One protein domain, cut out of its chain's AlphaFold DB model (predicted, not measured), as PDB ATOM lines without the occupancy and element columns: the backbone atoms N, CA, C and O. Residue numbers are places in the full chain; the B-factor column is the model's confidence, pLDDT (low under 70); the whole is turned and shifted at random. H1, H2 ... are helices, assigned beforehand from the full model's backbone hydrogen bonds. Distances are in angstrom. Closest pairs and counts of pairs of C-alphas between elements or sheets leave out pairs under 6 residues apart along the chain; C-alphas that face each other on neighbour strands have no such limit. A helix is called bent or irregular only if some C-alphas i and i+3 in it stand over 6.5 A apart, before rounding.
ATOM      1  N   ARG A 237      16.712  22.944  43.478       74.94
ATOM      2  CA  ARG A 237      17.597  23.856  42.718       74.94
ATOM      3  C   ARG A 237      16.832  24.982  42.016       74.94
ATOM      4  O   ARG A 237      17.291  26.125  41.990       74.94
ATOM      5  N   GLN A 238      15.664  24.691  41.441       75.62
ATOM      6  CA  GLN A 238      14.837  25.712  40.794       75.62
ATOM      7  C   GLN A 238      14.227  26.686  41.813       75.62
ATOM      8  O   GLN A 238      14.050  27.866  41.492       75.62
ATOM      9  N   GLN A 239      13.986  26.234  43.044       74.62
ATOM     10  CA  GLN A 239      13.490  27.069  44.139       74.62
ATOM     11  C   GLN A 239      14.491  28.137  44.590       74.62
ATOM     12  O   GLN A 239      14.067  29.235  44.961       74.62
ATOM     13  N   LEU A 240      15.797  27.867  44.472       81.12
ATOM     14  CA  LEU A 240      16.887  28.802  44.777       81.12
ATOM     15  C   LEU A 240      17.180  29.813  43.656       81.12
ATOM     16  O   LEU A 240      18.013  30.700  43.825       81.12
ATOM     17  N   ARG A 241      16.471  29.765  42.515       82.06
ATOM     18  CA  ARG A 241      16.707  30.701  41.394       82.06
ATOM     19  C   ARG A 241      16.542  32.174  41.780       82.06
ATOM     20  O   ARG A 241      17.032  33.021  41.043       82.06
ATOM     21  N   PHE A 242      15.843  32.492  42.870       81.31
ATOM     22  CA  PHE A 242      15.699  33.874  43.340       81.31
ATOM     23  C   PHE A 242      17.025  34.498  43.807       81.31
ATOM     24  O   PHE A 242      17.122  35.716  43.797       81.31
ATOM     25  N   LEU A 243      18.032  33.684  44.153       84.31
ATOM     26  CA  LEU A 243      19.382  34.138  44.515       84.31
ATOM     27  C   LEU A 243      20.221  34.563  43.300       84.31
ATOM     28  O   LEU A 243      21.293  35.134  43.458       84.31
ATOM     29  N   ARG A 244      19.760  34.296  42.068       90.25
ATOM     30  CA  ARG A 244      20.453  34.773  40.862       90.25
ATOM     31  C   ARG A 244      20.413  36.307  40.816       90.25
ATOM     32  O   ARG A 244      19.323  36.844  41.032       90.25
ATOM     33  N   PRO A 245      21.502  36.998  40.424       90.69
ATOM     34  CA  PRO A 245      21.625  38.455  40.555       90.69
ATOM     35  C   PRO A 245      20.412  39.245  40.043       90.69
ATOM     36  O   PRO A 245      19.800  39.990  40.800       90.69
ATOM     37  N   ALA A 246      19.965  38.997  38.808       90.44
ATOM     38  CA  ALA A 246      18.817  39.701  38.225       90.44
ATOM     39  C   ALA A 246      17.503  39.507  39.013       90.44
ATOM     40  O   ALA A 246      16.710  40.432  39.169       90.44
ATOM     41  N   ARG A 247      17.259  38.300  39.539       88.69
ATOM     42  CA  ARG A 247      16.038  37.983  40.304       88.69
ATOM     43  C   ARG A 247      16.112  38.492  41.734       88.69
ATOM     44  O   ARG A 247      15.080  38.856  42.300       88.69
ATOM     45  N   PHE A 248      17.311  38.510  42.299       89.31
ATOM     46  CA  PHE A 248      17.572  39.113  43.592       89.31
ATOM     47  C   PHE A 248      17.323  40.622  43.526       89.31
ATOM     48  O   PHE A 248      16.504  41.120  44.291       89.31
ATOM     49  N   LEU A 249      17.888  41.318  42.532       92.50
ATOM     50  CA  LEU A 249      17.643  42.746  42.300       92.50
ATOM     51  C   LEU A 249      16.158  43.057  42.083       92.50
ATOM     52  O   LEU A 249      15.634  43.970  42.712       92.50
ATOM     53  N   ALA A 250      15.443  42.257  41.285       91.19
ATOM     54  CA  ALA A 250      13.992  42.411  41.129       91.19
ATOM     55  C   ALA A 250      13.233  42.233  42.459       91.19
ATOM     56  O   ALA A 250      12.252  42.924  42.728       91.19
ATOM     57  N   SER A 251      13.699  41.320  43.317       89.69
ATOM     58  CA  SER A 251      13.110  41.091  44.640       89.69
ATOM     59  C   SER A 251      13.364  42.252  45.597       89.69
ATOM     60  O   SER A 251      12.454  42.628  46.331       89.69
ATOM     61  N   VAL A 252      14.569  42.826  45.564       91.50
ATOM     62  CA  VAL A 252      14.922  44.038  46.314       91.50
ATOM     63  C   VAL A 252      14.094  45.219  45.817       91.50
ATOM     64  O   VAL A 252      13.470  45.892  46.626       91.50
ATOM     65  N   GLY A 253      13.998  45.425  44.501       93.75
ATOM     66  CA  GLY A 253      13.175  46.482  43.911       93.75
ATOM     67  C   GLY A 253      11.705  46.385  44.328       93.75
ATOM     68  O   GLY A 253      11.110  47.382  44.730       93.75
ATOM     69  N   TRP A 254      11.137  45.174  44.330       91.75
ATOM     70  CA  TRP A 254       9.781  44.951  44.839       91.75
ATOM     71  C   TRP A 254       9.653  45.258  46.337       91.75
ATOM     72  O   TRP A 254       8.684  45.882  46.762       91.75
ATOM     73  N   PHE A 255      10.631  44.861  47.151       93.31
ATOM     74  CA  PHE A 255      10.616  45.171  48.579       93.31
ATOM     75  C   PHE A 255      10.731  46.681  48.846       93.31
ATOM     76  O   PHE A 255       9.989  47.214  49.666       93.31
ATOM     77  N   MET A 256      11.577  47.393  48.095       93.69
ATOM     78  CA  MET A 256      11.672  48.856  48.144       93.69
ATOM     79  C   MET A 256      10.360  49.526  47.729       93.69
ATOM     80  O   MET A 256       9.957  50.515  48.338       93.69
ATOM     81  N   HIS A 257       9.659  48.971  46.737       92.44
ATOM     82  CA  HIS A 257       8.313  49.415  46.388       92.44
ATOM     83  C   HIS A 257       7.337  49.241  47.563       92.44
ATOM     84  O   HIS A 257       6.638  50.194  47.899       92.44
ATOM     85  N   LEU A 258       7.333  48.085  48.238       92.06
ATOM     86  CA  LEU A 258       6.493  47.867  49.424       92.06
ATOM     87  C   LEU A 258       6.815  48.855  50.555       92.06
ATOM     88  O   LEU A 258       5.893  49.400  51.158       92.06
ATOM     89  N   LEU A 259       8.096  49.132  50.819       93.25
ATOM     90  CA  LEU A 259       8.505  50.144  51.801       93.25
ATOM     91  C   LEU A 259       8.019  51.539  51.403       93.25
ATOM     92  O   LEU A 259       7.475  52.264  52.232       93.25
ATOM     93  N   ARG A 260       8.153  51.908  50.123       92.81
ATOM     94  CA  ARG A 260       7.652  53.192  49.630       92.81
ATOM     95  C   ARG A 260       6.140  53.309  49.832       92.81
ATOM     96  O   ARG A 260       5.668  54.341  50.296       92.81
ATOM     97  N   VAL A 261       5.386  52.266  49.491       89.75
ATOM     98  CA  VAL A 261       3.931  52.226  49.690       89.75
ATOM     99  C   VAL A 261       3.585  52.358  51.174       89.75
ATOM    100  O   VAL A 261       2.713  53.153  51.516       89.75
ATOM    101  N   HIS A 262       4.299  51.649  52.051       90.94
ATOM    102  CA  HIS A 262       4.082  51.693  53.496       90.94
ATOM    103  C   HIS A 262       4.252  53.098  54.088       90.94
ATOM    104  O   HIS A 262       3.402  53.532  54.858       90.94
ATOM    105  N   PHE A 263       5.322  53.809  53.720       90.69
ATOM    106  CA  PHE A 263       5.662  55.092  54.341       90.69
ATOM    107  C   PHE A 263       5.066  56.319  53.640       90.69
ATOM    108  O   PHE A 263       4.839  57.334  54.292       90.69
ATOM    109  N   PHE A 264       4.811  56.258  52.328       89.25
ATOM    110  CA  PHE A 264       4.491  57.450  51.528       89.25
ATOM    111  C   PHE A 264       3.107  57.423  50.872       89.25
ATOM    112  O   PHE A 264       2.813  58.274  50.034       89.25
ATOM    113  N   THR A 265       2.248  56.457  51.200       88.12
ATOM    114  CA  THR A 265       0.902  56.370  50.611       88.12
ATOM    115  C   THR A 265      -0.167  56.102  51.663       88.12
ATOM    116  O   THR A 265       0.128  55.754  52.801       88.12
ATOM    117  N   ARG A 266      -1.440  56.245  51.273       81.12
ATOM    118  CA  ARG A 266      -2.596  55.902  52.121       81.12
ATOM    119  C   ARG A 266      -3.003  54.428  52.059       81.12
ATOM    120  O   ARG A 266      -3.877  54.025  52.821       81.12
ATOM    121  N   TYR A 267      -2.339  53.634  51.221       81.81
ATOM    122  CA  TYR A 267      -2.636  52.216  51.023       81.81
ATOM    123  C   TYR A 267      -2.578  51.385  52.315       81.81
ATOM    124  O   TYR A 267      -3.322  50.419  52.379       81.81
ATOM    125  N   PRO A 268      -1.802  51.724  53.372       84.75
ATOM    126  CA  PRO A 268      -1.839  50.975  54.633       84.75
ATOM    127  C   PRO A 268      -3.209  50.881  55.320       84.75
ATOM    128  O   PRO A 268      -3.366  50.068  56.227       84.75
ATOM    129  N   LYS A 269      -4.182  51.712  54.925       85.00
ATOM    130  CA  LYS A 269      -5.567  51.633  55.411       85.00
ATOM    131  C   LYS A 269      -6.423  50.635  54.632       85.00
ATOM    132  O   LYS A 269      -7.451  50.202  55.130       85.00
ATOM    133  N   ASP A 270      -6.013  50.281  53.422       90.75
ATOM    134  CA  ASP A 270      -6.782  49.419  52.541       90.75
ATOM    135  C   ASP A 270      -6.643  47.953  52.977       90.75
ATOM    136  O   ASP A 270      -5.547  47.484  53.288       90.75
ATOM    137  N   TYR A 271      -7.732  47.181  52.948       89.12
ATOM    138  CA  TYR A 271      -7.696  45.767  53.355       89.12
ATOM    139  C   TYR A 271      -6.784  44.909  52.461       89.12
ATOM    140  O   TYR A 271      -6.364  43.819  52.847       89.12
ATOM    141  N   SER A 272      -6.474  45.369  51.244       87.69
ATOM    142  CA  SER A 272      -5.581  44.667  50.320       87.69
ATOM    143  C   SER A 272      -4.094  44.935  50.581       87.69
ATOM    144  O   SER A 272      -3.236  44.328  49.925       87.69
ATOM    145  N   TYR A 273      -3.778  45.801  51.546       88.94
ATOM    146  CA  TYR A 273      -2.424  46.200  51.889       88.94
ATOM    147  C   TYR A 273      -1.526  45.020  52.272       88.94
ATOM    148  O   TYR A 273      -1.896  44.114  53.017       88.94
ATOM    149  N   ILE A 274      -0.293  45.052  51.770       87.38
ATOM    150  CA  ILE A 274       0.735  44.049  52.037       87.38
ATOM    151  C   ILE A 274       1.818  44.701  52.889       87.38
ATOM    152  O   ILE A 274       2.625  45.483  52.388       87.38
ATOM    153  N   HIS A 275       1.858  44.352  54.175       88.94
ATOM    154  CA  HIS A 275       2.884  44.863  55.077       88.94
ATOM    155  C   HIS A 275       4.279  44.326  54.690       88.94
ATOM    156  O   HIS A 275       4.424  43.106  54.555       88.94
ATOM    157  N   PRO A 276       5.332  45.168  54.577       91.31
ATOM    158  CA  PRO A 276       6.676  44.733  54.183       91.31
ATOM    159  C   PRO A 276       7.229  43.579  55.030       91.31
ATOM    160  O   PRO A 276       7.718  42.586  54.494       91.31
ATOM    161  N   ILE A 277       7.096  43.670  56.358       89.12
ATOM    162  CA  ILE A 277       7.538  42.609  57.280       89.12
ATOM    163  C   ILE A 277       6.730  41.319  57.072       89.12
ATOM    164  O   ILE A 277       7.320  40.247  56.964       89.12
ATOM    165  N   GLY A 278       5.400  41.409  56.947       87.88
ATOM    166  CA  GLY A 278       4.545  40.243  56.696       87.88
ATOM    167  C   GLY A 278       4.888  39.552  55.374       87.88
ATOM    168  O   GLY A 278       4.994  38.329  55.321       87.88
ATOM    169  N   TYR A 279       5.170  40.336  54.330       89.31
ATOM    170  CA  TYR A 279       5.671  39.834  53.052       89.31
ATOM    171  C   TYR A 279       7.001  39.085  53.198       89.31
ATOM    172  O   TYR A 279       7.167  38.008  52.621       89.31
ATOM    173  N   LEU A 280       7.951  39.631  53.965       89.06
ATOM    174  CA  LEU A 280       9.242  38.984  54.197       89.06
ATOM    175  C   LEU A 280       9.074  37.670  54.969       89.06
ATOM    176  O   LEU A 280       9.637  36.656  54.556       89.06
ATOM    177  N   ILE A 281       8.266  37.672  56.037       88.31
ATOM    178  CA  ILE A 281       7.962  36.480  56.838       88.31
ATOM    179  C   ILE A 281       7.339  35.390  55.962       88.31
ATOM    180  O   ILE A 281       7.850  34.269  55.953       88.31
ATOM    181  N   ASP A 282       6.287  35.708  55.196       85.75
ATOM    182  CA  ASP A 282       5.653  34.744  54.286       85.75
ATOM    183  C   ASP A 282       6.688  34.187  53.305       85.75
ATOM    184  O   ASP A 282       6.888  32.974  53.217       85.75
ATOM    185  N   ARG A 283       7.443  35.062  52.634       85.44
ATOM    186  CA  ARG A 283       8.424  34.658  51.626       85.44
ATOM    187  C   ARG A 283       9.522  33.755  52.191       85.44
ATOM    188  O   ARG A 283       9.858  32.752  51.557       85.44
ATOM    189  N   VAL A 284      10.080  34.088  53.356       86.88
ATOM    190  CA  VAL A 284      11.092  33.265  54.037       86.88
ATOM    191  C   VAL A 284      10.492  31.918  54.423       86.88
ATOM    192  O   VAL A 284      11.062  30.881  54.082       86.88
ATOM    193  N   ARG A 285       9.300  31.909  55.031       86.50
ATOM    194  CA  ARG A 285       8.602  30.681  55.431       86.50
ATOM    195  C   ARG A 285       8.365  29.740  54.245       86.50
ATOM    196  O   ARG A 285       8.682  28.553  54.343       86.50
ATOM    197  N   ARG A 286       7.910  30.253  53.090       84.31
ATOM    198  CA  ARG A 286       7.765  29.448  51.857       84.31
ATOM    199  C   ARG A 286       9.088  28.851  51.408       84.31
ATOM    200  O   ARG A 286       9.127  27.701  50.973       84.31
ATOM    201  N   LYS A 287      10.179  29.616  51.472       84.56
ATOM    202  CA  LYS A 287      11.496  29.128  51.052       84.56
ATOM    203  C   LYS A 287      12.023  28.044  51.981       84.56
ATOM    204  O   LYS A 287      12.463  27.020  51.471       84.56
ATOM    205  N   VAL A 288      11.882  28.207  53.294       86.12
ATOM    206  CA  VAL A 288      12.254  27.176  54.273       86.12
ATOM    207  C   VAL A 288      11.471  25.882  54.031       86.12
ATOM    208  O   VAL A 288      12.081  24.827  53.890       86.12
ATOM    209  N   ARG A 289      10.142  25.946  53.869       83.31
ATOM    210  CA  ARG A 289       9.321  24.745  53.609       83.31
ATOM    211  C   ARG A 289       9.724  24.021  52.322       83.31
ATOM    212  O   ARG A 289       9.841  22.801  52.310       83.31
ATOM    213  N   ASN A 290       9.994  24.773  51.256       80.62
ATOM    214  CA  ASN A 290      10.486  24.205  50.000       80.62
ATOM    215  C   ASN A 290      11.849  23.504  50.146       80.62
ATOM    216  O   ASN A 290      12.121  22.556  49.413       80.62
ATOM    217  N   LEU A 291      12.721  23.978  51.043       81.94
ATOM    218  CA  LEU A 291      14.034  23.369  51.277       81.94
ATOM    219  C   LEU A 291      13.930  22.045  52.039       81.94
ATOM    220  O   LEU A 291      14.634  21.096  51.683       81.94
ATOM    221  N   ILE A 292      13.027  21.973  53.025       85.56
ATOM    222  CA  ILE A 292      12.685  20.727  53.729       85.56
ATOM    223  C   ILE A 292      12.207  19.696  52.697       85.56
ATOM    224  O   ILE A 292      12.798  18.625  52.562       85.56
TER     225      ILE A 292
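This is residues 237 to 292 of the 365 residues of an uncharacterized protein of Parcubacteria group bacterium Greene0416_79 (UniProt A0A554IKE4). A loose helical hairpin: the long helices H2 and H3 run opposite ways, come together near the start of H3 and spread apart toward the other end, where short H1 sits in the gap and turns a corner into H2. Residues 263 to 272, of which 263 and 264 belong to H2, stick out at the end where H2 leads into the long link to H3. The printed part has 56 residues with three named helices, H1, H2 and H3 in chain order, and no named strand; its class is all helix. It is loose, with a radius of gyration of the C-alphas of 13.2 A, and only just elongated, spanning 39 by 23 by 13 A.

Find C-alpha 237 at (17.597, 23.856, 42.718); from there H1 runs to residue 243. H1 is irregular: C-alphas 239 and 242 are 7.2 A apart. Next look at residues 245 to 264 for H2, 27.8 A long, starting at (21.625, 38.455, 40.555). H3 takes residues 276 to 292, 24.8 A long, ending at (12.685, 20.727, 53.729).

H1 and H2 touch only at the corner, and only just, with 3 pairs of C-alphas within 8 A; the closest are those of Phe 242 and Phe 248, 5.6 A apart. Their lines stand at a steep tilt of 55 degrees. H2 and H3 form a helical hairpin at a shallow tilt of 32 degrees, opposite ways. Look for the place where they touch at residues 255 to 262 alone of H2 and residue 276 alone of H3; the closest C-alphas, of Leu 258 and Pro 276, are 5.7 A apart. H1 and H3 are close but not clearly touching, with the C-alphas of Gln 239 and Asn 290 closest at 7.2 A. In H2 and H3 every O i to N i+4 pair is within hydrogen-bond range; in H1 0 of 3 are, beside 3 of 4 O i to N i+3 pairs.

The two C-alphas farthest apart, of Arg 237 and Arg 266, are 39.0 A apart. The printed part has no cut. The link from H1 to H2 is tight; that from H2 to H3 is long, with 11 residues. The mean pLDDT of the printed part is 87.3, and no printed residue is under 70.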